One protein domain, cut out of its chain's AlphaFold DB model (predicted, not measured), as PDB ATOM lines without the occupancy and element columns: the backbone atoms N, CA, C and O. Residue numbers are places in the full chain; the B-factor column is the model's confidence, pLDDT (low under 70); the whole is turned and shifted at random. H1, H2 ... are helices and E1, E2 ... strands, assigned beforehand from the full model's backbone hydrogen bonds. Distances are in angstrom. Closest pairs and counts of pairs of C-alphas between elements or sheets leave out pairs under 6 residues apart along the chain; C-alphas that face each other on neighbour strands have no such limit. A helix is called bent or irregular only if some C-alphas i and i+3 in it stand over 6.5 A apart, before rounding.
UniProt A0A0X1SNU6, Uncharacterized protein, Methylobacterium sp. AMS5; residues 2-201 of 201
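This is residues 2 to 201 of the 201 residues of an uncharacterized protein of Methylobacterium sp. AMS5 (UniProt A0A0X1SNU6). Four long helices, H1, H2, H4 and H6, run side by side in an elongated up-and-down bundle, each running against the one before it in the chain, with H1 and H6 on opposite sides of the pair H2 and H4. At the end where H1 ends and H2 begins lie two small two-stranded antiparallel sheets, E1 - E2 and E3 - E4, with the long loop 128 to 146 and tiny H5 beyond; the loop 84 to 100 lies at the other end, leading to short H3. The printed part has 200 residues, mostly helix, with six named helices and four named strands in the order H1 E1 E2 H2 H3 H4 E3 H5 E4 H6. It is loose, with a radius of gyration of the C-alphas of 20.9 A, and spans 69 by 41 by 24 A.

Find C-alpha 2 at (82.298, 112.955, 81.230); from there H1, residues 2 to 31, runs 43.4 A to C-alpha 31 at (55.293, 83.270, 97.786). E1, residues 42 to 44, and E2, residues 47 to 49, follow. H2, residues 53 to 83, covers 43.4 A, with a kink of 53 degrees near residue 60; it is irregular, C-alphas 58 and 61 being 7.1 A apart. Next come H3, residues 101 to 107, H4, residues 109 to 124 and 22.1 A long, E3, residues 125 to 127, H5, residues 147 to 150, and E4, residues 157 to 159. H6, residues 171 to 200, runs 42.8 A to C-alpha 200 at (87.845, 101.025, 87.253), with a kink of 28 degrees near residue 194; it is only just irregular, C-alphas 194 and 197 being 6.8 A apart.

Start at H1: it touches H2, closest at C-alphas 29 and 53, 5.3 A, at a shallow tilt of 12 degrees, opposite ways. H2 touches H4 with residues 57 to 68 alone, closest at C-alphas 61 and 114, 5.1 A. H6, the hub, touches H2, closest at C-alphas 79 and 199, 5.6 A, and H4, closest at C-alphas 111 and 185, 5.6 A. H1 and H6 are only just apart, at 8.4 A. In the hairpin E1 and E2, N 49 and O 42 are 3.0 A apart; between E3 and E4, N 158 and O 126 are 2.8 A apart, both within hydrogen-bond range. Every O i to N i+4 pair is within range in H3 and H4, against 25 of 26 in H1, 25 of 27 in H2 and 23 of 26 in H6; H5 is too short for such a pair.

The C-alphas farthest apart, of Thr 87 and Pro 133, are 69.9 A apart. The printed part has no cut. The links H2 to H3, E3 to H5 and E4 to H6 are long. The mean pLDDT of the printed part is 73.2, and 88 residues are under 70, among them residues 29 to 54 and 126 to 169.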
ATOM      1  N   LEU A   2      83.750 112.931  80.960       74.94
ATOM      2  CA  LEU A   2      82.298 112.955  81.230       74.94
ATOM      3  C   LEU A   2      81.551 111.719  80.676       74.94
ATOM      4  O   LEU A   2      80.674 111.177  81.341       74.94
ATOM      5  N   SER A   3      81.954 111.234  79.494       76.81
ATOM      6  CA  SER A   3      81.418 110.016  78.862       76.81
ATOM      7  C   SER A   3      81.641 108.754  79.704       76.81
ATOM      8  O   SER A   3      80.722 107.963  79.880       76.81
ATOM      9  N   TYR A   4      82.839 108.598  80.273       80.25
ATOM     10  CA  TYR A   4      83.195 107.475  81.142       80.25
ATOM     11  C   TYR A   4      82.412 107.506  82.465       80.25
ATOM     12  O   TYR A   4      81.824 106.502  82.849       80.25
ATOM     13  N   LEU A   5      82.329 108.667  83.131       82.06
ATOM     14  CA  LEU A   5      81.570 108.805  84.384       82.06
ATOM     15  C   LEU A   5      80.072 108.527  84.184       82.06
ATOM     16  O   LEU A   5      79.431 107.917  85.040       82.06
ATOM     17  N   SER A   6      79.517 108.940  83.040       85.81
ATOM     18  CA  SER A   6      78.136 108.634  82.665       85.81
ATOM     19  C   SER A   6      77.929 107.135  82.416       85.81
ATOM     20  O   SER A   6      76.960 106.568  82.923       85.81
ATOM     21  N   ALA A   7      78.856 106.480  81.711       82.81
ATOM     22  CA  ALA A   7      78.824 105.038  81.480       82.81
ATOM     23  C   ALA A   7      78.974 104.225  82.780       82.81
ATOM     24  O   ALA A   7      78.242 103.255  82.976       82.81
ATOM     25  N   GLU A   8      79.859 104.630  83.698       85.69
ATOM     26  CA  GLU A   8      80.045 103.964  84.996       85.69
ATOM     27  C   GLU A   8      78.781 104.080  85.859       85.69
ATOM     28  O   GLU A   8      78.275 103.076  86.364       85.69
ATOM     29  N   ALA A   9      78.214 105.286  85.970       86.00
ATOM     30  CA  ALA A   9      76.965 105.503  86.697       86.00
ATOM     31  C   ALA A   9      75.791 104.724  86.076       86.00
ATOM     32  O   ALA A   9      74.960 104.175  86.804       86.00
ATOM     33  N   GLY A  10      75.739 104.648  84.741       85.75
ATOM     34  CA  GLY A  10      74.760 103.856  84.000       85.75
ATOM     35  C   GLY A  10      74.857 102.369  84.328       85.75
ATOM     36  O   GLY A  10      73.863 101.771  84.740       85.75
ATOM     37  N   PHE A  11      76.063 101.801  84.245       87.31
ATOM     38  CA  PHE A  11      76.318 100.398  84.564       87.31
ATOM     39  C   PHE A  11      75.973 100.062  86.020       87.31
ATOM     40  O   PHE A  11      75.271  99.086  86.273       87.31
ATOM     41  N   VAL A  12      76.410 100.871  86.994       88.12
ATOM     42  CA  VAL A  12      76.134 100.610  88.420       88.12
ATOM     43  C   VAL A  12      74.634 100.658  88.712       88.12
ATOM     44  O   VAL A  12      74.114  99.792  89.420       88.12
ATOM     45  N   ARG A  13      73.915 101.632  88.141       88.06
ATOM     46  CA  ARG A  13      72.458 101.738  88.296       88.06
ATOM     47  C   ARG A  13      71.742 100.543  87.672       88.06
ATOM     48  O   ARG A  13      70.859  99.963  88.300       88.06
ATOM     49  N   ALA A  14      72.121 100.163  86.457       87.50
ATOM     50  CA  ALA A  14      71.527  99.031  85.764       87.50
ATOM     51  C   ALA A  14      71.825  97.705  86.477       87.50
ATOM     52  O   ALA A  14      70.920  96.889  86.656       87.50
ATOM     53  N   PHE A  15      73.053  97.521  86.968       89.00
ATOM     54  CA  PHE A  15      73.443  96.391  87.805       89.00
ATOM     55  C   PHE A  15      72.595  96.310  89.077       89.00
ATOM     56  O   PHE A  15      72.024  95.256  89.360       89.00
ATOM     57  N   GLY A  16      72.453  97.419  89.809       87.31
ATOM     58  CA  GLY A  16      71.620  97.485  91.010       87.31
ATOM     59  C   GLY A  16      70.158  97.138  90.721       87.31
ATOM     60  O   GLY A  16      69.611  96.223  91.331       87.31
ATOM     61  N   ASN A  17      69.548  97.799  89.734       88.38
ATOM     62  CA  ASN A  17      68.140  97.600  89.386       88.38
ATOM     63  C   ASN A  17      67.852  96.168  88.917       88.38
ATOM     64  O   ASN A  17      66.892  95.551  89.378       88.38
ATOM     65  N   ARG A  18      68.688  95.610  88.032       88.62
ATOM     66  CA  ARG A  18      68.505  94.242  87.519       88.62
ATOM     67  C   ARG A  18      68.736  93.195  88.603       88.62
ATOM     68  O   ARG A  18      68.018  92.205  88.646       88.62
ATOM     69  N   THR A  19      69.684  93.422  89.506       86.56
ATOM     70  CA  THR A  19      69.941  92.500  90.620       86.56
ATOM     71  C   THR A  19      68.808  92.530  91.648       86.56
ATOM     72  O   THR A  19      68.363  91.474  92.090       86.56
ATOM     73  N   LEU A  20      68.284  93.713  91.982       86.94
ATOM     74  CA  LEU A  20      67.106  93.847  92.846       86.94
ATOM     75  C   LEU A  20      65.872  93.192  92.220       86.94
ATOM     76  O   LEU A  20      65.156  92.470  92.910       86.94
ATOM     77  N   LEU A  21      65.666  93.375  90.911       86.25
ATOM     78  CA  LEU A  21      64.611  92.693  90.166       86.25
ATOM     79  C   LEU A  21      64.765  91.168  90.251       86.25
ATOM     80  O   LEU A  21      63.797  90.474  90.532       86.25
ATOM     81  N   LEU A  22      65.976  90.634  90.066       86.62
ATOM     82  CA  LEU A  22      66.234  89.195  90.169       86.62
ATOM     83  C   LEU A  22      65.956  88.644  91.569       86.62
ATOM     84  O   LEU A  22      65.328  87.594  91.693       86.62
ATOM     85  N   ILE A  23      66.380  89.353  92.617       85.81
ATOM     86  CA  ILE A  23      66.084  88.980  94.008       85.81
ATOM     87  C   ILE A  23      64.572  88.988  94.246       85.81
ATOM     88  O   ILE A  23      64.037  88.062  94.853       85.81
ATOM     89  N   PHE A  24      63.877  89.998  93.726       82.56
ATOM     90  CA  PHE A  24      62.429  90.105  93.824       82.56
ATOM     91  C   PHE A  24      61.711  88.942  93.121       82.56
ATOM     92  O   PHE A  24      60.844  88.305  93.716       82.56
ATOM     93  N   LEU A  25      62.123  88.595  91.900       80.69
ATOM     94  CA  LEU A  25      61.594  87.436  91.178       80.69
ATOM     95  C   LEU A  25      61.863  86.130  91.943       80.69
ATOM     96  O   LEU A  25      60.962  85.309  92.107       80.69
ATOM     97  N   CYS A  26      63.064  85.958  92.500       82.00
ATOM     98  CA  CYS A  26      63.367  84.808  93.356       82.00
ATOM     99  C   CYS A  26      62.443  84.756  94.586       82.00
ATOM    100  O   CYS A  26      61.965  83.682  94.946       82.00
ATOM    101  N   ALA A  27      62.133  85.896  95.207       78.44
ATOM    102  CA  ALA A  27      61.198  85.944  96.328       78.44
ATOM    103  C   ALA A  27      59.774  85.541  95.902       78.44
ATOM    104  O   ALA A  27      59.150  84.723  96.576       78.44
ATOM    105  N   LEU A  28      59.289  86.023  94.753       73.62
ATOM    106  CA  LEU A  28      57.963  85.673  94.228       73.62
ATOM    107  C   LEU A  28      57.805  84.174  93.949       73.62
ATOM    108  O   LEU A  28      56.743  83.620  94.231       73.62
ATOM    109  N   THR A  29      58.859  83.486  93.491       69.75
ATOM    110  CA  THR A  29      58.798  82.020  93.307       69.75
ATOM    111  C   THR A  29      58.528  81.247  94.603       69.75
ATOM    112  O   THR A  29      58.004  80.139  94.541       69.75
ATOM    113  N   ARG A  30      58.821  81.826  95.779       64.12
ATOM    114  CA  ARG A  30      58.505  81.233  97.091       64.12
ATOM    115  C   ARG A  30      57.137  81.626  97.646       64.12
ATOM    116  O   ARG A  30      56.592  80.880  98.450       64.12
ATOM    117  N   VAL A  31      56.587  82.779  97.262       53.69
ATOM    118  CA  VAL A  31      55.293  83.270  97.786       53.69
ATOM    119  C   VAL A  31      54.106  82.531  97.147       53.69
ATOM    120  O   VAL A  31      53.024  82.492  97.719       53.69
ATOM    121  N   GLY A  32      54.321  81.845  96.019       49.34
ATOM    122  CA  GLY A  32      53.324  81.008  95.340       49.34
ATOM    123  C   GLY A  32      52.875  79.731  96.069       49.34
ATOM    124  O   GLY A  32      52.174  78.927  95.468       49.34
ATOM    125  N   VAL A  33      53.248  79.528  97.337       49.03
ATOM    126  CA  VAL A  33      52.822  78.388  98.178       49.03
ATOM    127  C   VAL A  33      51.449  78.683  98.813       49.03
ATOM    128  O   VAL A  33      51.248  78.576 100.021       49.03
ATOM    129  N   GLY A  34      50.502  79.137  97.991       45.31
ATOM    130  CA  GLY A  34      49.098  79.334  98.352       45.31
ATOM    131  C   GLY A  34      48.243  78.208  97.774       45.31
ATOM    132  O   GLY A  34      48.589  77.650  96.739       45.31
ATOM    133  N   LYS A  35      47.152  77.848  98.464       42.59
ATOM    134  CA  LYS A  35      46.200  76.782  98.090       42.59
ATOM    135  C   LYS A  35      45.870  76.773  96.584       42.59
ATOM    136  O   LYS A  35      45.736  77.837  95.988       42.59
ATOM    137  N   ALA A  36      45.651  75.570  96.040       47.81
ATOM    138  CA  ALA A  36      45.445  75.234  94.621       47.81
ATOM    139  C   ALA A  36      44.444  76.111  93.830       47.81
ATOM    140  O   ALA A  36      44.524  76.156  92.606       47.81
ATOM    141  N   ASP A  37      43.565  76.854  94.510       45.69
ATOM    142  CA  ASP A  37      42.515  77.679  93.896       45.69
ATOM    143  C   ASP A  37      42.824  79.186  93.849       45.69
ATOM    144  O   ASP A  37      42.000  79.974  93.384       45.69
ATOM    145  N   GLN A  38      43.984  79.632  94.341       49.94
ATOM    146  CA  GLN A  38      44.345  81.051  94.328       49.94
ATOM    147  C   GLN A  38      45.591  81.282  93.477       49.94
ATOM    148  O   GLN A  38      46.697  80.911  93.861       49.94
ATOM    149  N   THR A  39      45.428  81.971  92.341       52.78
ATOM    150  CA  THR A  39      46.550  82.639  91.668       52.78
ATOM    151  C   THR A  39      47.244  83.524  92.704       52.78
ATOM    152  O   THR A  39      46.592  84.424  93.250       52.78
ATOM    153  N   PRO A  40      48.519  83.277  93.039       50.97
ATOM    154  CA  PRO A  40      49.178  84.029  94.090       50.97
ATOM    155  C   PRO A  40      49.327  85.477  93.632       50.97
ATOM    156  O   PRO A  40      50.035  85.788  92.676       50.97
ATOM    157  N   LYS A  41      48.615  86.369  94.318       51.22
ATOM    158  CA  LYS A  41      48.671  87.806  94.074       51.22
ATOM    159  C   LYS A  41      49.955  88.343  94.691       51.22
ATOM    160  O   LYS A  41      50.038  88.549  95.900       51.22
ATOM    161  N   GLY A  42      50.975  88.541  93.862       48.75
ATOM    162  CA  GLY A  42      52.194  89.235  94.254       48.75
ATOM    163  C   GLY A  42      51.965  90.744  94.206       48.75
ATOM    164  O   GLY A  42      51.899  91.328  93.128       48.75
ATOM    165  N   SER A  43      51.847  91.391  95.366       42.59
ATOM    166  CA  SER A  43      51.854  92.855  95.471       42.59
ATOM    167  C   SER A  43      53.203  93.312  96.009       42.59
ATOM    168  O   SER A  43      53.556  93.012  97.149       42.59
ATOM    169  N   ALA A  44      53.971  94.030  95.191       45.59
ATOM    170  CA  ALA A  44      55.141  94.767  95.651       45.59
ATOM    171  C   ALA A  44      55.434  95.933  94.701       45.59
ATOM    172  O   ALA A  44      55.189  95.839  93.504       45.59
ATOM    173  N   PHE A  45      55.956  97.035  95.248       50.75
ATOM    174  CA  PHE A  45      56.147  98.320  94.552       50.75
ATOM    175  C   PHE A  45      54.853  99.008  94.075       50.75
ATOM    176  O   PHE A  45      54.875  99.786  93.127       50.75
ATOM    177  N   GLY A  46      53.720  98.753  94.743       42.66
ATOM    178  CA  GLY A  46      52.442  99.418  94.444       42.66
ATOM    179  C   GLY A  46      51.751  98.930  93.166       42.66
ATOM    180  O   GLY A  46      50.686  99.436  92.828       42.66
ATOM    181  N   ILE A  47      52.321  97.932  92.486       45.28
ATOM    182  CA  ILE A  47      51.722  97.263  91.334       45.28
ATOM    183  C   ILE A  47      51.362  95.845  91.780       45.28
ATOM    184  O   ILE A  47      52.234  95.050  92.136       45.28
ATOM    185  N   SER A  48      50.067  95.533  91.803       49.88
ATOM    186  CA  SER A  48      49.595  94.156  91.942       49.88
ATOM    187  C   SER A  48      49.827  93.452  90.613       49.88
ATOM    188  O   SER A  48      49.146  93.755  89.632       49.88
ATOM    189  N   VAL A  49      50.804  92.552  90.561       56.84
ATOM    190  CA  VAL A  49      51.035  91.737  89.372       56.84
ATOM    191  C   VAL A  49      50.547  90.328  89.671       56.84
ATOM    192  O   VAL A  49      51.084  89.641  90.541       56.84
ATOM    193  N   ASP A  50      49.536  89.891  88.923       59.78
ATOM    194  CA  ASP A  50      49.077  88.504  88.913       59.78
ATOM    195  C   ASP A  50      50.097  87.655  88.137       59.78
ATOM    196  O   ASP A  50      49.929  87.319  86.966       59.78
ATOM    197  N   LEU A  51      51.230  87.370  88.779       63.97
ATOM    198  CA  LEU A  51      52.287  86.530  88.228       63.97
ATOM    199  C   LEU A  51      52.056  85.081  88.645       63.97
ATOM    200  O   LEU A  51      52.175  84.731  89.818       63.97
ATOM    201  N   ASN A  52      51.791  84.218  87.664       69.12
ATOM    202  CA  ASN A  52      51.785  82.779  87.892       69.12
ATOM    203  C   ASN A  52      53.219  82.325  88.262       69.12
ATOM    204  O   ASN A  52      54.138  82.474  87.446       69.12
ATOM    205  N   PRO A  53      53.441  81.754  89.459       67.81
ATOM    206  CA  PRO A  53      54.764  81.353  89.933       67.81
ATOM    207  C   PRO A  53      55.344  80.226  89.079       67.81
ATOM    208  O   PRO A  53      56.562  80.092  88.995       67.81
ATOM    209  N   GLY A  54      54.494  79.451  88.399       67.44
ATOM    210  CA  GLY A  54      54.923  78.428  87.458       67.44
ATOM    211  C   GLY A  54      55.571  78.998  86.208       67.44
ATOM    212  O   GLY A  54      56.640  78.544  85.806       67.44
ATOM    213  N   ILE A  55      54.991  80.060  85.643       74.31
ATOM    214  CA  ILE A  55      55.593  80.790  84.517       74.31
ATOM    215  C   ILE A  55      56.953  81.345  84.944       74.31
ATOM    216  O   ILE A  55      57.925  81.253  84.196       74.31
ATOM    217  N   LEU A  56      57.046  81.862  86.170       76.06
ATOM    218  CA  LEU A  56      58.299  82.384  86.694       76.06
ATOM    219  C   LEU A  56      59.345  81.288  86.946       76.06
ATOM    220  O   LEU A  56      60.521  81.508  86.677       76.06
ATOM    221  N   ALA A  57      58.943  80.106  87.410       75.00
ATOM    222  CA  ALA A  57      59.849  78.972  87.581       75.00
ATOM    223  C   ALA A  57      60.375  78.439  86.235       75.00
ATOM    224  O   ALA A  57      61.533  78.036  86.147       75.00
ATOM    225  N   VAL A  58      59.551  78.470  85.181       78.88
ATOM    226  CA  VAL A  58      59.921  77.988  83.839       78.88
ATOM    227  C   VAL A  58      60.763  79.014  83.073       78.88
ATOM    228  O   VAL A  58      61.845  78.712  82.580       78.88
ATOM    229  N   TYR A  59      60.302  80.258  82.975       84.19
ATOM    230  CA  TYR A  59      60.986  81.288  82.185       84.19
ATOM    231  C   TYR A  59      62.022  82.085  82.983       84.19
ATOM    232  O   TYR A  59      62.849  82.775  82.389       84.19
ATOM    233  N   GLY A  60      62.021  81.979  84.312       85.19
ATOM    234  CA  GLY A  60      62.939  82.690  85.200       85.19
ATOM    235  C   GLY A  60      64.413  82.513  84.830       85.19
ATOM    236  O   GLY A  60      65.088  83.526  84.642       85.19
ATOM    237  N   PRO A  61      64.927  81.277  84.655       88.25
ATOM    238  CA  PRO A  61      66.318  81.057  84.253       88.25
ATOM    239  C   PRO A  61      66.689  81.761  82.938       88.25
ATOM    240  O   PRO A  61      67.751  82.380  82.846       88.25
ATOM    241  N   LEU A  62      65.800  81.729  81.939       90.19
ATOM    242  CA  LEU A  62      66.003  82.412  80.655       90.19
ATOM    243  C   LEU A  62      66.000  83.937  80.821       90.19
ATOM    244  O   LEU A  62      66.835  84.626  80.238       90.19
ATOM    245  N   LEU A  63      65.106  84.466  81.656       89.06
ATOM    246  CA  LEU A  63      65.050  85.890  81.976       89.06
ATOM    247  C   LEU A  63      66.349  86.353  82.651       89.06
ATOM    248  O   LEU A  63      66.874  87.410  82.301       89.06
ATOM    249  N   VAL A  64      66.919  85.548  83.556       90.75
ATOM    250  CA  VAL A  64      68.218  85.858  84.173       90.75
ATOM    251  C   VAL A  64      69.323  85.945  83.129       90.75
ATOM    252  O   VAL A  64      70.111  86.892  83.156       90.75
ATOM    253  N   LEU A  65      69.362  84.998  82.188       92.25
ATOM    254  CA  LEU A  65      70.340  85.014  81.104       92.25
ATOM    255  C   LEU A  65      70.212  86.281  80.251       92.25
ATOM    256  O   LEU A  65      71.217  86.939  79.995       92.25
ATOM    257  N   LEU A  66      68.993  86.665  79.865       92.31
ATOM    258  CA  LEU A  66      68.745  87.887  79.093       92.31
ATOM    259  C   LEU A  66      69.199  89.146  79.843       92.31
ATOM    260  O   LEU A  66      69.870  90.004  79.265       92.31
ATOM    261  N   LEU A  67      68.897  89.243  81.140       90.81
ATOM    262  CA  LEU A  67      69.358  90.357  81.969       90.81
ATOM    263  C   LEU A  67      70.885  90.402  82.070       90.81
ATOM    264  O   LEU A  67      71.470  91.487  82.051       90.81
ATOM    265  N   LEU A  68      71.537  89.242  82.156       91.94
ATOM    266  CA  LEU A  68      72.988  89.163  82.233       91.94
ATOM    267  C   LEU A  68      73.667  89.471  80.892       91.94
ATOM    268  O   LEU A  68      74.717  90.111  80.887       91.94
ATOM    269  N   ILE A  69      73.058  89.098  79.763       92.81
ATOM    270  CA  ILE A  69      73.490  89.531  78.425       92.81
ATOM    271  C   ILE A  69      73.417  91.062  78.326       92.81
ATOM    272  O   ILE A  69      74.386  91.688  77.900       92.81
ATOM    273  N   GLY A  70      72.328  91.676  78.799       90.06
ATOM    274  CA  GLY A  70      72.203  93.138  78.859       90.06
ATOM    275  C   GLY A  70      73.246  93.801  79.772       90.06
ATOM    276  O   GLY A  70      73.822  94.836  79.432       90.06
ATOM    277  N   LEU A  71      73.558  93.189  80.921       89.88
ATOM    278  CA  LEU A  71      74.646  93.659  81.789       89.88
ATOM    279  C   LEU A  71      76.011  93.519  81.120       89.88
ATOM    280  O   LEU A  71      76.878  94.373  81.305       89.88
ATOM    281  N   ARG A  72      76.208  92.469  80.318       91.44
ATOM    282  CA  ARG A  72      77.439  92.310  79.553       91.44
ATOM    283  C   ARG A  72      77.582  93.411  78.507       91.44
ATOM    284  O   ARG A  72      78.651  94.009  78.449       91.44
ATOM    285  N   SER A  73      76.530  93.726  77.750       91.00
ATOM    286  CA  SER A  73      76.601  94.803  76.756       91.00
ATOM    287  C   SER A  73      76.924  96.157  77.387       91.00
ATOM    288  O   SER A  73      77.718  96.914  76.840       91.00
ATOM    289  N   GLU A  74      76.389  96.456  78.573       87.62
ATOM    290  CA  GLU A  74      76.738  97.689  79.292       87.62
ATOM    291  C   GLU A  74      78.171  97.679  79.829       87.62
ATOM    292  O   GLU A  74      78.847  98.706  79.793       87.62
ATOM    293  N   SER A  75      78.660  96.520  80.278       88.31
ATOM    294  CA  SER A  75      80.069  96.357  80.644       88.31
ATOM    295  C   SER A  75      80.993  96.605  79.448       88.31
ATOM    296  O   SER A  75      82.050  97.202  79.627       88.31
ATOM    297  N   ASP A  76      80.619  96.163  78.246       88.75
ATOM    298  CA  ASP A  76      81.401  96.398  77.027       88.75
ATOM    299  C   ASP A  76      81.382  97.885  76.630       88.75
ATOM    300  O   ASP A  76      82.425  98.457  76.312       88.75
ATOM    301  N   ILE A  77      80.228  98.557  76.746       87.62
ATOM    302  CA  ILE A  77      80.118 100.014  76.549       87.62
ATOM    303  C   ILE A  77      81.021 100.768  77.533       87.62
ATOM    304  O   ILE A  77      81.707 101.712  77.135       87.62
ATOM    305  N   LEU A  78      81.067 100.345  78.798       86.31
ATOM    306  CA  LEU A  78      81.928 100.949  79.813       86.31
ATOM    307  C   LEU A  78      83.411 100.839  79.432       86.31
ATOM    308  O   LEU A  78      84.124 101.843  79.478       86.31
ATOM    309  N   LEU A  79      83.864  99.659  79.002       85.44
ATOM    310  CA  LEU A  79      85.247  99.453  78.557       85.44
ATOM    311  C   LEU A  79      85.584 100.316  77.337       85.44
ATOM    312  O   LEU A  79      86.582 101.033  77.364       85.44
ATOM    313  N   ASN A  80      84.716 100.337  76.324       86.38
ATOM    314  CA  ASN A  80      84.910 101.150  75.122       86.38
ATOM    315  C   ASN A  80      84.954 102.652  75.450       86.38
ATOM    316  O   ASN A  80      85.791 103.390  74.931       86.38
ATOM    317  N   SER A  81      84.082 103.112  76.355       84.25
ATOM    318  CA  SER A  81      84.056 104.508  76.807       84.25
ATOM    319  C   SER A  81      85.344 104.901  77.530       84.25
ATOM    320  O   SER A  81      85.776 106.053  77.458       84.25
ATOM    321  N   ARG A  82      85.972 103.936  78.208       79.06
ATOM    322  CA  ARG A  82      87.235 104.132  78.897       79.06
ATOM    323  C   ARG A  82      88.412 104.142  77.933       79.06
ATOM    324  O   ARG A  82      89.229 105.050  78.034       79.06
ATOM    325  N   GLU A  83      88.495 103.189  77.010       81.56
ATOM    326  CA  GLU A  83      89.564 103.141  76.000       81.56
ATOM    327  C   GLU A  83      89.585 104.407  75.134       81.56
ATOM    328  O   GLU A  83      90.654 104.936  74.841       81.56
ATOM    329  N   ALA A  84      88.410 104.960  74.816       80.31
ATOM    330  CA  ALA A  84      88.291 106.227  74.094       80.31
ATOM    331  C   ALA A  84      88.843 107.441  74.871       80.31
ATOM    332  O   ALA A  84      89.211 108.445  74.265       80.31
ATOM    333  N   VAL A  85      88.875 107.384  76.208       76.75
ATOM    334  CA  VAL A  85      89.354 108.483  77.071       76.75
ATOM    335  C   VAL A  85      90.798 108.260  77.528       76.75
ATOM    336  O   VAL A  85      91.535 109.223  77.715       76.75
ATOM    337  N   LEU A  86      91.197 107.005  77.726       72.06
ATOM    338  CA  LEU A  86      92.506 106.590  78.213       72.06
ATOM    339  C   LEU A  86      93.031 105.482  77.295       72.06
ATOM    340  O   LEU A  86      92.758 104.301  77.510       72.06
ATOM    341  N   THR A  87      93.853 105.858  76.316       62.06
ATOM    342  CA  THR A  87      94.561 104.923  75.421       62.06
ATOM    343  C   THR A  87      95.494 103.960  76.175       62.06
ATOM    344  O   THR A  87      95.892 102.926  75.641       62.06
ATOM    345  N   GLU A  88      95.805 104.250  77.445       56.81
ATOM    346  CA  GLU A  88      96.627 103.426  78.339       56.81
ATOM    347  C   GLU A  88      95.835 102.483  79.263       56.81
ATOM    348  O   GLU A  88      96.442 101.772  80.065       56.81
ATOM    349  N   ALA A  89      94.500 102.405  79.157       54.75
ATOM    350  CA  ALA A  89      93.681 101.522  80.004       54.75
ATOM    351  C   ALA A  89      94.092 100.032  79.926       54.75
ATOM    352  O   ALA A  89      93.867  99.258  80.856       54.75
ATOM    353  N   SER A  90      94.765  99.625  78.847       56.16
ATOM    354  CA  SER A  90      95.311  98.277  78.667       56.16
ATOM    355  C   SER A  90      96.588  97.991  79.482       56.16
ATOM    356  O   SER A  90      96.928  96.821  79.674       56.16
ATOM    357  N   LYS A  91      97.276  99.017  80.012       60.50
ATOM    358  CA  LYS A  91      98.603  98.922  80.660       60.50
ATOM    359  C   LYS A  91      98.572  99.013  82.193       60.50
ATOM    360  O   LYS A  91      99.545  99.426  82.820       60.50
ATOM    361  N   LEU A  92      97.472  98.616  82.826       58.97
ATOM    362  CA  LEU A  92      97.344  98.715  84.282       58.97
ATOM    363  C   LEU A  92      98.268  97.732  85.026       58.97
ATOM    364  O   LEU A  92      98.215  96.524  84.762       58.97
ATOM    365  N   PRO A  93      99.065  98.201  86.007       59.03
ATOM    366  CA  PRO A  93      99.924  97.336  86.805       59.03
ATOM    367  C   PRO A  93      99.097  96.330  87.620       59.03
ATOM    368  O   PRO A  93      98.055  96.655  88.193       59.03
ATOM    369  N   ALA A  94      99.592  95.092  87.733       59.88
ATOM    370  CA  ALA A  94      98.890  93.961  88.359       59.88
ATOM    371  C   ALA A  94      98.424  94.208  89.812       59.88
ATOM    372  O   ALA A  94      97.521  93.533  90.304       59.88
ATOM    373  N   ARG A  95      99.010  95.195  90.501       55.56
ATOM    374  CA  ARG A  95      98.642  95.600  91.865       55.56
ATOM    375  C   ARG A  95      97.299  96.343  91.928       55.56
ATOM    376  O   ARG A  95      96.582  96.175  92.908       55.56
ATOM    377  N   VAL A  96      96.941  97.086  90.876       59.84
ATOM    378  CA  VAL A  96      95.672  97.833  90.747       59.84
ATOM    379  C   VAL A  96      94.529  96.921  90.270       59.84
ATOM    380  O   VAL A  96      93.362  97.175  90.544       59.84
ATOM    381  N   ARG A  97      94.854  95.763  89.673       58.84
ATOM    382  CA  ARG A  97      93.878  94.731  89.267       58.84
ATOM    383  C   ARG A  97      93.176  94.002  90.422       58.84
ATOM    384  O   ARG A  97      92.314  93.159  90.167       58.84
ATOM    385  N   ARG A  98      93.532  94.268  91.683       63.78
ATOM    386  CA  ARG A  98      92.915  93.603  92.840       63.78
ATOM    387  C   ARG A  98      91.516  94.161  93.091       63.78
ATOM    388  O   ARG A  98      91.341  95.167  93.770       63.78
ATOM    389  N   VAL A  99      90.513  93.466  92.567       64.06
ATOM    390  CA  VAL A  99      89.105  93.718  92.889       64.06
ATOM    391  C   VAL A  99      88.853  93.363  94.356       64.06
ATOM    392  O   VAL A  99      89.264  92.300  94.824       64.06
ATOM    393  N   ASN A 100      88.169  94.244  95.088       77.12
ATOM    394  CA  ASN A 100      87.715  93.950  96.446       77.12
ATOM    395  C   ASN A 100      86.833  92.685  96.434       77.12
ATOM    396  O   ASN A 100      85.913  92.582  95.621       77.12
ATOM    397  N   ARG A 101      87.076  91.742  97.353       77.56
ATOM    398  CA  ARG A 101      86.316  90.483  97.462       77.56
ATOM    399  C   ARG A 101      84.806  90.717  97.579       77.56
ATOM    400  O   ARG A 101      84.038  89.946  97.022       77.56
ATOM    401  N   ALA A 102      84.381  91.802  98.230       79.69
ATOM    402  CA  ALA A 102      82.965  92.161  98.332       79.69
ATOM    403  C   ALA A 102      82.331  92.475  96.964       79.69
ATOM    404  O   ALA A 102      81.227  92.026  96.674       79.69
ATOM    405  N   ILE A 103      83.058  93.185  96.093       76.06
ATOM    406  CA  ILE A 103      82.608  93.479  94.725       76.06
ATOM    407  C   ILE A 103      82.563  92.191  93.898       76.06
ATOM    408  O   ILE A 103      81.634  91.993  93.122       76.06
ATOM    409  N   TYR A 104      83.538  91.298  94.104       79.06
ATOM    410  CA  TYR A 104      83.528  89.981  93.474       79.06
ATOM    411  C   TYR A 104      82.238  89.240  93.825       79.06
ATOM    412  O   TYR A 104      81.504  88.884  92.919       79.06
ATOM    413  N   VAL A 105      81.905  89.095  95.112       84.19
ATOM    414  CA  VAL A 105      80.667  88.426  95.558       84.19
ATOM    415  C   VAL A 105      79.412  89.091  94.984       84.19
ATOM    416  O   VAL A 105      78.494  88.387  94.569       84.19
ATOM    417  N   LEU A 106      79.383  90.423  94.895       85.56
ATOM    418  CA  LEU A 106      78.243  91.155  94.342       85.56
ATOM    419  C   LEU A 106      77.962  90.759  92.882       85.56
ATOM    420  O   LEU A 106      76.827  90.473  92.523       85.56
ATOM    421  N   PHE A 107      78.992  90.657  92.037       86.62
ATOM    422  CA  PHE A 107      78.811  90.287  90.626       86.62
ATOM    423  C   PHE A 107      78.289  88.864  90.405       86.62
ATOM    424  O   PHE A 107      77.804  88.552  89.316       86.62
ATOM    425  N   TRP A 108      78.353  88.004  91.424       89.44
ATOM    426  CA  TRP A 108      77.802  86.654  91.359       89.44
ATOM    427  C   TRP A 108      76.299  86.589  91.592       89.44
ATOM    428  O   TRP A 108      75.703  85.561  91.273       89.44
ATOM    429  N   THR A 109      75.664  87.653  92.090       89.75
ATOM    430  CA  THR A 109      74.236  87.624  92.429       89.75
ATOM    431  C   THR A 109      73.339  87.154  91.275       89.75
ATOM    432  O   THR A 109      72.502  86.286  91.527       89.75
ATOM    433  N   PRO A 110      73.520  87.591  90.010       88.75
ATOM    434  CA  PRO A 110      72.715  87.078  88.901       88.75
ATOM    435  C   PRO A 110      72.904  85.575  88.657       88.75
ATOM    436  O   PRO A 110      71.933  84.854  88.450       88.75
ATOM    437  N   THR A 111      74.136  85.069  88.747       89.88
ATOM    438  CA  THR A 111      74.415  83.634  88.571       89.88
ATOM    439  C   THR A 111      73.811  82.806  89.708       89.88
ATOM    440  O   THR A 111      73.209  81.763  89.460       89.88
ATOM    441  N   VAL A 112      73.894  83.290  90.950       91.31
ATOM    442  CA  VAL A 112      73.253  82.641  92.105       91.31
ATOM    443  C   VAL A 112      71.728  82.633  91.954       91.31
ATOM    444  O   VAL A 112      71.101  81.615  92.239       91.31
ATOM    445  N   ALA A 113      71.131  83.715  91.447       88.75
ATOM    446  CA  ALA A 113      69.699  83.777  91.158       88.75
ATOM    447  C   ALA A 113      69.278  82.764  90.077       88.75
ATOM    448  O   ALA A 113      68.273  82.077  90.248       88.75
ATOM    449  N   ALA A 114      70.063  82.606  89.003       89.69
ATOM    450  CA  ALA A 114      69.808  81.585  87.982       89.69
ATOM    451  C   ALA A 114      69.824  80.169  88.578       89.69
ATOM    452  O   ALA A 114      68.894  79.396  88.349       89.69
ATOM    453  N   ILE A 115      70.843  79.846  89.383       89.50
ATOM    454  CA  ILE A 115      70.947  78.545  90.064       89.50
ATOM    455  C   ILE A 115      69.745  78.332  90.984       89.50
ATOM    456  O   ILE A 115      69.129  77.271  90.949       89.50
ATOM    457  N   PHE A 116      69.379  79.341  91.776       89.19
ATOM    458  CA  PHE A 116      68.232  79.265  92.671       89.19
ATOM    459  C   PHE A 116      66.934  78.960  91.915       89.19
ATOM    460  O   PHE A 116      66.206  78.058  92.317       89.19
ATOM    461  N   LEU A 117      66.657  79.661  90.812       85.56
ATOM    462  CA  LEU A 117      65.443  79.453  90.017       85.56
ATOM    463  C   LEU A 117      65.403  78.066  89.373       85.56
ATOM    464  O   LEU A 117      64.362  77.417  89.387       85.56
ATOM    465  N   VAL A 118      66.540  77.579  88.874       85.44
ATOM    466  CA  VAL A 118      66.640  76.217  88.337       85.44
ATOM    467  C   VAL A 118      66.408  75.181  89.439       85.44
ATOM    468  O   VAL A 118      65.637  74.247  89.244       85.44
ATOM    469  N   VAL A 119      66.997  75.356  90.624       83.50
ATOM    470  CA  VAL A 119      66.757  74.469  91.777       83.50
ATOM    471  C   VAL A 119      65.289  74.505  92.208       83.50
ATOM    472  O   VAL A 119      64.706  73.453  92.461       83.50
ATOM    473  N   GLN A 120      64.660  75.684  92.249       78.00
ATOM    474  CA  GLN A 120      63.226  75.808  92.531       78.00
ATOM    475  C   GLN A 120      62.377  75.087  91.485       78.00
ATOM    476  O   GLN A 120      61.406  74.428  91.847       78.00
ATOM    477  N   TYR A 121      62.744  75.165  90.208       77.94
ATOM    478  CA  TYR A 121      62.082  74.404  89.156       77.94
ATOM    479  C   TYR A 121      62.193  72.893  89.409       77.94
ATOM    480  O   TYR A 121      61.172  72.217  89.448       77.94
ATOM    481  N   TYR A 122      63.397  72.372  89.672       75.62
ATOM    482  CA  TYR A 122      63.606  70.939  89.932       75.62
ATOM    483  C   TYR A 122      62.840  70.424  91.146       75.62
ATOM    484  O   TYR A 122      62.301  69.323  91.118       75.62
ATOM    485  N   ILE A 123      62.822  71.205  92.225       73.06
ATOM    486  CA  ILE A 123      62.166  70.793  93.463       73.06
ATOM    487  C   ILE A 123      60.648  70.796  93.291       73.06
ATOM    488  O   ILE A 123      59.990  69.924  93.854       73.06
ATOM    489  N   ASN A 124      60.089  71.763  92.560       68.75
ATOM    490  CA  ASN A 124      58.645  71.995  92.536       68.75
ATOM    491  C   ASN A 124      57.924  71.402  91.317       68.75
ATOM    492  O   ASN A 124      56.696  71.363  91.342       68.75
ATOM    493  N   VAL A 125      58.636  70.968  90.271       70.25
ATOM    494  CA  VAL A 125      58.022  70.344  89.090       70.25
ATOM    495  C   VAL A 125      57.545  68.924  89.418       70.25
ATOM    496  O   VAL A 125      58.310  68.108  89.938       70.25
ATOM    497  N   VAL A 126      56.267  68.645  89.147       65.81
ATOM    498  CA  VAL A 126      55.626  67.331  89.327       65.81
ATOM    499  C   VAL A 126      54.757  67.028  88.101       65.81
ATOM    500  O   VAL A 126      54.018  67.915  87.666       65.81
ATOM    501  N   PRO A 127      54.830  65.828  87.492       63.72
ATOM    502  CA  PRO A 127      53.976  65.479  86.354       63.72
ATOM    503  C   PRO A 127      52.497  65.471  86.750       63.72
ATOM    504  O   PRO A 127      52.143  64.962  87.811       63.72
ATOM    505  N   TYR A 128      51.637  66.017  85.886       63.25
ATOM    506  CA  TYR A 128      50.191  65.873  86.034       63.25
ATOM    507  C   TYR A 128      49.776  64.440  85.688       63.25
ATOM    508  O   TYR A 128      50.089  63.943  84.601       63.25
ATOM    509  N   VAL A 129      49.058  63.783  86.600       63.25
ATOM    510  CA  VAL A 129      48.507  62.439  86.388       63.25
ATOM    511  C   VAL A 129      46.989  62.490  86.525       63.25
ATOM    512  O   VAL A 129      46.455  62.567  87.627       63.25
ATOM    513  N   GLU A 130      46.291  62.412  85.391       57.56
ATOM    514  CA  GLU A 130      44.824  62.541  85.292       57.56
ATOM    515  C   GLU A 130      44.056  61.456  86.076       57.56
ATOM    516  O   GLU A 130      42.929  61.672  86.507       57.56
ATOM    517  N   ASN A 131      44.688  60.304  86.334       59.12
ATOM    518  CA  ASN A 131      44.058  59.132  86.956       59.12
ATOM    519  C   ASN A 131      44.283  59.007  88.479       59.12
ATOM    520  O   ASN A 131      44.011  57.946  89.043       59.12
ATOM    521  N   MET A 132      44.807  60.037  89.155       61.41
ATOM    522  CA  MET A 132      45.041  60.024  90.607       61.41
ATOM    523  C   MET A 132      44.097  60.978  91.357       61.41
ATOM    524  O   MET A 132      43.783  62.050  90.843       61.41
ATOM    525  N   PRO A 133      43.685  60.639  92.599       56.12
ATOM    526  CA  PRO A 133      42.794  61.481  93.407       56.12
ATOM    527  C   PRO A 133      43.384  62.867  93.711       56.12
ATOM    528  O   PRO A 133      42.630  63.825  93.847       56.12
ATOM    529  N   ASN A 134      44.716  62.988  93.744       60.75
ATOM    530  CA  ASN A 134      45.434  64.258  93.688       60.75
ATOM    531  C   ASN A 134      46.355  64.254  92.450       60.75
ATOM    532  O   ASN A 134      47.407  63.611  92.486       60.75
ATOM    533  N   PRO A 135      46.028  64.989  91.370       58.91
ATOM    534  CA  PRO A 135      46.770  64.925  90.102       58.91
ATOM    535  C   PRO A 135      48.212  65.451  90.168       58.91
ATOM    536  O   PRO A 135      48.950  65.342  89.193       58.91
ATOM    537  N   CYS A 136      48.593  66.059  91.295       61.25
ATOM    538  CA  CYS A 136      49.883  66.699  91.546       61.25
ATOM    539  C   CYS A 136      50.674  66.036  92.692       61.25
ATOM    540  O   CYS A 136      51.676  66.591  93.138       61.25
ATOM    541  N   ASP A 137      50.220  64.881  93.184       58.56
ATOM    542  CA  ASP A 137      50.789  64.165  94.338       58.56
ATOM    543  C   ASP A 137      51.615  62.951  93.882       58.56
ATOM    544  O   ASP A 137      51.564  61.862  94.448       58.56
ATOM    545  N   TYR A 138      52.339  63.127  92.776       60.97
ATOM    546  CA  TYR A 138      53.234  62.114  92.234       60.97
ATOM    547  C   TYR A 138      54.600  62.217  92.920       60.97
ATOM    548  O   TYR A 138      55.148  63.311  93.094       60.97
ATOM    549  N   GLU A 139      55.175  61.079  93.312       60.16
ATOM    550  CA  GLU A 139      56.470  61.051  93.983       60.16
ATOM    551  C   GLU A 139      57.567  61.661  93.088       60.16
ATOM    552  O   GLU A 139      57.905  61.150  92.019       60.16
ATOM    553  N   ARG A 140      58.156  62.770  93.557       59.12
ATOM    554  CA  ARG A 140      59.113  63.627  92.818       59.12
ATOM    555  C   ARG A 140      60.343  62.899  92.274       59.12
ATOM    556  O   ARG A 140      61.036  63.439  91.418       59.12
ATOM    557  N   ILE A 141      60.644  61.716  92.799       56.12
ATOM    558  CA  ILE A 141      61.801  60.900  92.420       56.12
ATOM    559  C   ILE A 141      61.498  60.092  91.150       56.12
ATOM    560  O   ILE A 141      62.393  59.877  90.333       56.12
ATOM    561  N   PHE A 142      60.235  59.720  90.923       56.34
ATOM    562  CA  PHE A 142      59.844  58.875  89.796       56.34
ATOM    563  C   PHE A 142      59.782  59.618  88.456       56.34
ATOM    564  O   PHE A 142      59.902  58.995  87.406       56.34
ATOM    565  N   GLN A 143      59.717  60.954  88.454       59.00
ATOM    566  CA  GLN A 143      59.734  61.742  87.210       59.00
ATOM    567  C   GLN A 143      61.044  61.616  86.411       59.00
ATOM    568  O   GLN A 143      61.063  61.881  85.210       59.00
ATOM    569  N   PHE A 144      62.143  61.235  87.075       58.44
ATOM    570  CA  PHE A 144      63.458  61.053  86.451       58.44
ATOM    571  C   PHE A 144      63.787  59.584  86.156       58.44
ATOM    572  O   PHE A 144      64.800  59.323  85.510       58.44
ATOM    573  N   SER A 145      62.970  58.638  86.630       57.91
ATOM    574  CA  SER A 145      63.179  57.196  86.441       57.91
ATOM    575  C   SER A 145      62.099  56.524  85.592       57.91
ATOM    576  O   SER A 145      62.351  55.454  85.043       57.91
ATOM    577  N   ASP A 146      60.922  57.133  85.443       60.75
ATOM    578  CA  ASP A 146      59.830  56.569  84.656       60.75
ATOM    579  C   ASP A 146      60.046  56.823  83.148       60.75
ATOM    580  O   ASP A 146      60.061  57.959  82.655       60.75
ATOM    581  N   GLU A 147      60.225  55.734  82.392       61.03
ATOM    582  CA  GLU A 147      60.532  55.745  80.956       61.03
ATOM    583  C   GLU A 147      59.491  56.497  80.111       61.03
ATOM    584  O   GLU A 147      59.796  56.956  79.006       61.03
ATOM    585  N   ARG A 148      58.256  56.633  80.612       62.78
ATOM    586  CA  ARG A 148      57.155  57.321  79.919       62.78
ATOM    587  C   ARG A 148      57.410  58.821  79.753       62.78
ATOM    588  O   ARG A 148      57.034  59.392  78.728       62.78
ATOM    589  N   TYR A 149      58.086  59.433  80.725       60.09
ATOM    590  CA  TYR A 149      58.411  60.863  80.734       60.09
ATOM    591  C   TYR A 149      59.806  61.139  80.151       60.09
ATOM    592  O   TYR A 149      60.026  62.168  79.510       60.09
ATOM    593  N   LEU A 150      60.731  60.180  80.273       60.25
ATOM    594  CA  LEU A 150      62.055  60.222  79.636       60.25
ATOM    595  C   LEU A 150      61.987  60.211  78.101       60.25
ATOM    596  O   LEU A 150      62.829  60.829  77.451       60.25
ATOM    597  N   LYS A 151      60.967  59.571  77.513       62.78
ATOM    598  CA  LYS A 151      60.746  59.535  76.053       62.78
ATOM    599  C   LYS A 151      60.242  60.861  75.456       62.78
ATOM    600  O   LYS A 151      59.997  60.921  74.256       62.78
ATOM    601  N   GLY A 152      60.137  61.927  76.257       54.47
ATOM    602  CA  GLY A 152      59.887  63.285  75.761       54.47
ATOM    603  C   GLY A 152      58.423  63.580  75.442       54.47
ATOM    604  O   GLY A 152      58.140  64.369  74.544       54.47
ATOM    605  N   THR A 153      57.487  62.961  76.161       59.25
ATOM    606  CA  THR A 153      56.068  63.301  76.036       59.25
ATOM    607  C   THR A 153      55.807  64.688  76.621       59.25
ATOM    608  O   THR A 153      56.263  65.033  77.710       59.25
ATOM    609  N   ALA A 154      55.097  65.509  75.855       57.34
ATOM    610  CA  ALA A 154      54.684  66.832  76.279       57.34
ATOM    611  C   ALA A 154      53.540  66.663  77.286       57.34
ATOM    612  O   ALA A 154      52.451  66.233  76.906       57.34
ATOM    613  N   SER A 155      53.784  66.943  78.564       58.47
ATOM    614  CA  SER A 155      52.759  66.831  79.602       58.47
ATOM    615  C   SER A 155      52.556  68.155  80.320       58.47
ATOM    616  O   SER A 155      53.456  68.992  80.408       58.47
ATOM    617  N   ILE A 156      51.346  68.346  80.837       60.62
ATOM    618  CA  ILE A 156      51.060  69.415  81.787       60.62
ATOM    619  C   ILE A 156      51.780  69.039  83.088       60.62
ATOM    620  O   ILE A 156      51.780  67.875  83.490       60.62
ATOM    621  N   TYR A 157      52.447  69.995  83.722       61.62
ATOM    622  CA  TYR A 157      53.114  69.775  85.003       61.62
ATOM    623  C   TYR A 157      52.468  70.649  86.062       61.62
ATOM    624  O   TYR A 157      52.146  71.812  85.815       61.62
ATOM    625  N   CYS A 158      52.312  70.082  87.249       60.34
ATOM    626  CA  CYS A 158      51.967  70.836  88.431       60.34
ATOM    627  C   CYS A 158      53.229  71.469  89.011       60.34
ATOM    628  O   CYS A 158      54.265  70.817  89.153       60.34
ATOM    629  N   LEU A 159      53.111  72.728  89.417       60.97
ATOM    630  CA  LEU A 159      54.102  73.391  90.256       60.97
ATOM    631  C   LEU A 159      53.400  73.735  91.570       60.97
ATOM    632  O   LEU A 159      52.539  74.610  91.591       60.97
ATOM    633  N   ASN A 160      53.697  72.987  92.640       54.09
ATOM    634  CA  ASN A 160      53.030  73.113  93.949       54.09
ATOM    635  C   ASN A 160      51.483  73.162  93.862       54.09
ATOM    636  O   ASN A 160      50.857  74.066  94.407       54.09
ATOM    637  N   ASN A 161      50.868  72.186  93.181       53.84
ATOM    638  CA  ASN A 161      49.412  72.038  92.986       53.84
ATOM    639  C   ASN A 161      48.718  73.059  92.064       53.84
ATOM    640  O   ASN A 161      47.503  72.990  91.905       53.84
ATOM    641  N   ILE A 162      49.452  73.965  91.411       58.44
ATOM    642  CA  ILE A 162      48.874  74.883  90.419       58.44
ATOM    643  C   ILE A 162      48.841  74.191  89.050       58.44
ATOM    644  O   ILE A 162      49.885  73.804  88.526       58.44
ATOM    645  N   GLN A 163      47.642  74.056  88.476       59.34
ATOM    646  CA  GLN A 163      47.407  73.412  87.172       59.34
ATOM    647  C   GLN A 163      47.032  74.418  86.070       59.34
ATOM    648  O   GLN A 163      47.309  74.200  84.892       59.34
ATOM    649  N   ILE A 164      46.416  75.543  86.441       58.56
ATOM    650  CA  ILE A 164      45.862  76.513  85.490       58.56
ATOM    651  C   ILE A 164      46.970  77.450  84.983       58.56
ATOM    652  O   ILE A 164      47.699  78.064  85.764       58.56
ATOM    653  N   GLY A 165      47.086  77.582  83.657       59.16
ATOM    654  CA  GLY A 165      48.013  78.518  83.007       59.16
ATOM    655  C   GLY A 165      49.482  78.079  82.991       59.16
ATOM    656  O   GLY A 165      50.359  78.918  82.780       59.16
ATOM    657  N   MET A 166      49.763  76.794  83.226       64.38
ATOM    658  CA  MET A 166      51.111  76.234  83.098       64.38
ATOM    659  C   MET A 166      51.474  76.023  81.620       64.38
ATOM    660  O   MET A 166      50.655  75.499  80.860       64.38
ATOM    661  N   PRO A 167      52.685  76.417  81.180       66.44
ATOM    662  CA  PRO A 167      53.152  76.094  79.840       66.44
ATOM    663  C   PRO A 167      53.397  74.588  79.708       66.44
ATOM    664  O   PRO A 167      53.633  73.888  80.693       66.44
ATOM    665  N   TRP A 168      53.386  74.097  78.473       64.88
ATOM    666  CA  TRP A 168      53.824  72.738  78.175       64.88
ATOM    667  C   TRP A 168      55.333  72.658  78.392       64.88
ATOM    668  O   TRP A 168      56.084  73.487  77.873       64.88
ATOM    669  N   ILE A 169      55.772  71.680  79.175       68.38
ATOM    670  CA  ILE A 169      57.176  71.520  79.550       68.38
ATOM    671  C   ILE A 169      57.654  70.168  79.029       68.38
ATOM    672  O   ILE A 169      56.919  69.187  79.035       68.38
ATOM    673  N   TYR A 170      58.903  70.116  78.582       70.06
ATOM    674  CA  TYR A 170      59.577  68.876  78.216       70.06
ATOM    675  C   TYR A 170      60.745  68.669  79.173       70.06
ATOM    676  O   TYR A 170      61.834  69.180  78.919       70.06
ATOM    677  N   ILE A 171      60.533  67.947  80.277       67.94
ATOM    678  CA  ILE A 171      61.536  67.783  81.344       67.94
ATOM    679  C   ILE A 171      62.938  67.428  80.822       67.94
ATOM    680  O   ILE A 171      63.858  68.192  81.120       67.94
ATOM    681  N   PRO A 172      63.147  66.341  80.046       69.38
ATOM    682  CA  PRO A 172      64.501  65.928  79.683       69.38
ATOM    683  C   PRO A 172      65.226  67.010  78.881       69.38
ATOM    684  O   PRO A 172      66.374  67.326  79.174       69.38
ATOM    685  N   PHE A 173      64.547  67.659  77.932       76.50
ATOM    686  CA  PHE A 173      65.143  68.732  77.138       76.50
ATOM    687  C   PHE A 173      65.368  70.012  77.959       76.50
ATOM    688  O   PHE A 173      66.447  70.604  77.910       76.50
ATOM    689  N   GLN A 174      64.379  70.416  78.761       80.00
ATOM    690  CA  GLN A 174      64.418  71.643  79.557       80.00
ATOM    691  C   GLN A 174      65.556  71.625  80.586       80.00
ATOM    692  O   GLN A 174      66.192  72.647  80.831       80.00
ATOM    693  N   ILE A 175      65.866  70.452  81.142       78.50
ATOM    694  CA  ILE A 175      67.007  70.233  82.038       78.50
ATOM    695  C   ILE A 175      68.324  70.592  81.355       78.50
ATOM    696  O   ILE A 175      69.106  71.375  81.901       78.50
ATOM    697  N   TYR A 176      68.565  70.062  80.154       84.06
ATOM    698  CA  TYR A 176      69.782  70.364  79.405       84.06
ATOM    699  C   TYR A 176      69.855  71.847  79.045       84.06
ATOM    700  O   TYR A 176      70.913  72.461  79.193       84.06
ATOM    701  N   VAL A 177      68.726  72.448  78.657       88.38
ATOM    702  CA  VAL A 177      68.638  73.892  78.406       88.38
ATOM    703  C   VAL A 177      69.008  74.687  79.659       88.38
ATOM    704  O   VAL A 177      69.820  75.602  79.573       88.38
ATOM    705  N   TYR A 178      68.498  74.334  80.838       88.75
ATOM    706  CA  TYR A 178      68.827  75.041  82.077       88.75
ATOM    707  C   TYR A 178      70.277  74.864  82.519       88.75
ATOM    708  O   TYR A 178      70.876  75.816  83.018       88.75
ATOM    709  N   ILE A 179      70.870  73.691  82.300       88.38
ATOM    710  CA  ILE A 179      72.303  73.483  82.538       88.38
ATOM    711  C   ILE A 179      73.122  74.405  81.625       88.38
ATOM    712  O   ILE A 179      74.035  75.085  82.100       88.38
ATOM    713  N   LEU A 180      72.762  74.498  80.339       92.00
ATOM    714  CA  LEU A 180      73.398  75.424  79.398       92.00
ATOM    715  C   LEU A 180      73.205  76.888  79.811       92.00
ATOM    716  O   LEU A 180      74.152  77.668  79.744       92.00
ATOM    717  N   VAL A 181      72.017  77.254  80.294       92.44
ATOM    718  CA  VAL A 181      71.721  78.595  80.816       92.44
ATOM    719  C   VAL A 181      72.603  78.923  82.021       92.44
ATOM    720  O   VAL A 181      73.203  79.994  82.052       92.44
ATOM    721  N   ILE A 182      72.748  78.012  82.989       92.62
ATOM    722  CA  ILE A 182      73.636  78.212  84.146       92.62
ATOM    723  C   ILE A 182      75.087  78.370  83.685       92.62
ATOM    724  O   ILE A 182      75.776  79.283  84.143       92.62
ATOM    725  N   ALA A 183      75.550  77.518  82.766       92.88
ATOM    726  CA  ALA A 183      76.905  77.595  82.227       92.88
ATOM    727  C   ALA A 183      77.158  78.929  81.499       92.88
ATOM    728  O   ALA A 183      78.197  79.561  81.705       92.88
ATOM    729  N   ALA A 184      76.192  79.396  80.704       92.88
ATOM    730  CA  ALA A 184      76.247  80.692  80.039       92.88
ATOM    731  C   ALA A 184      76.263  81.848  81.051       92.88
ATOM    732  O   ALA A 184      77.082  82.762  80.924       92.88
ATOM    733  N   CYS A 185      75.430  81.781  82.095       92.44
ATOM    734  CA  CYS A 185      75.417  82.773  83.166       92.44
ATOM    735  C   CYS A 185      76.770  82.856  83.881       92.44
ATOM    736  O   CYS A 185      77.353  83.933  84.003       92.44
ATOM    737  N   PHE A 186      77.324  81.705  84.259       93.56
ATOM    738  CA  PHE A 186      78.640  81.611  84.878       93.56
ATOM    739  C   PHE A 186      79.732  82.221  83.989       93.56
ATOM    740  O   PHE A 186      80.541  83.030  84.448       93.56
ATOM    741  N   TYR A 187      79.741  81.871  82.700       94.00
ATOM    742  CA  TYR A 187      80.705  82.390  81.732       94.00
ATOM    743  C   TYR A 187      80.640  83.919  81.608       94.00
ATOM    744  O   TYR A 187      81.676  84.592  81.667       94.00
ATOM    745  N   LEU A 188      79.434  84.479  81.477       92.56
ATOM    746  CA  LEU A 188      79.219  85.922  81.362       92.56
ATOM    747  C   LEU A 188      79.617  86.661  82.644       92.56
ATOM    748  O   LEU A 188      80.345  87.653  82.568       92.56
ATOM    749  N   THR A 189      79.225  86.156  83.818       91.81
ATOM    750  CA  THR A 189      79.644  86.716  85.110       91.81
ATOM    751  C   THR A 189      81.167  86.728  85.229       91.81
ATOM    752  O   THR A 189      81.748  87.764  85.552       91.81
ATOM    753  N   MET A 190      81.841  85.622  84.901       89.25
ATOM    754  CA  MET A 190      83.303  85.548  84.963       89.25
ATOM    755  C   MET A 190      83.984  86.541  84.017       89.25
ATOM    756  O   MET A 190      85.023  87.102  84.372       89.25
ATOM    757  N   LYS A 191      83.413  86.791  82.832       89.06
ATOM    758  CA  LYS A 191      83.907  87.832  81.922       89.06
ATOM    759  C   LYS A 191      83.754  89.234  82.509       89.06
ATOM    760  O   LYS A 191      84.744  89.957  82.572       89.06
ATOM    761  N   ILE A 192      82.562  89.592  82.995       87.88
ATOM    762  CA  ILE A 192      82.298  90.906  83.613       87.88
ATOM    763  C   ILE A 192      83.257  91.146  84.788       87.88
ATOM    764  O   ILE A 192      83.896  92.190  84.872       87.88
ATOM    765  N   VAL A 193      83.440  90.147  85.651       87.19
ATOM    766  CA  VAL A 193      84.333  90.237  86.813       87.19
ATOM    767  C   VAL A 193      85.799  90.418  86.415       87.19
ATOM    768  O   VAL A 193      86.514  91.202  87.040       87.19
ATOM    769  N   LYS A 194      86.267  89.704  85.384       84.12
ATOM    770  CA  LYS A 194      87.644  89.837  84.879       84.12
ATOM    771  C   LYS A 194      87.900  91.196  84.230       84.12
ATOM    772  O   LYS A 194      89.026  91.691  84.294       84.12
ATOM    773  N   ASP A 195      86.881  91.780  83.613       84.31
ATOM    774  CA  ASP A 195      86.982  93.073  82.943       84.31
ATOM    775  C   ASP A 195      86.774  94.260  83.895       84.31
ATOM    776  O   ASP A 195      87.331  95.331  83.666       84.31
ATOM    777  N   TRP A 196      86.081  94.064  85.020       83.75
ATOM    778  CA  TRP A 196      85.848  95.099  86.030       83.75
ATOM    779  C   TRP A 196      87.099  95.872  86.493       83.75
ATOM    780  O   TRP A 196      87.066  97.105  86.508       83.75
ATOM    781  N   PRO A 197      88.236  95.231  86.838       77.56
ATOM    782  CA  PRO A 197      89.427  95.983  87.219       77.56
ATOM    783  C   PRO A 197      90.009  96.814  86.067       77.56
ATOM    784  O   PRO A 197      90.626  97.834  86.344       77.56
ATOM    785  N   LYS A 198      89.790  96.423  84.801       75.50
ATOM    786  CA  LYS A 198      90.172  97.234  83.630       75.50
ATOM    787  C   LYS A 198      89.232  98.419  83.420       75.50
ATOM    788  O   LYS A 198      89.632  99.400  82.811       75.50
ATOM    789  N   ALA A 199      87.988  98.313  83.886       72.00
ATOM    790  CA  ALA A 199      87.017  99.395  83.829       72.00
ATOM    791  C   ALA A 199      87.283 100.457  84.903       72.00
ATOM    792  O   ALA A 199      87.174 101.634  84.592       72.00
ATOM    793  N   ARG A 200      87.731 100.086  86.114       69.62
ATOM    794  CA  ARG A 200      87.845 101.025  87.253       69.62
ATOM    795  C   ARG A 200      89.251 101.490  87.640       69.62
ATOM    796  O   ARG A 200      89.410 102.634  88.048       69.62
ATOM    797  N   GLY A 201      90.238 100.596  87.622       57.69
ATOM    798  CA  GLY A 201      91.614 100.924  88.031       57.69
ATOM    799  C   GLY A 201      92.356 101.524  86.879       57.69
ATOM    800  O   GLY A 201      93.076 102.528  87.004       57.69
TER     801      GLY A 201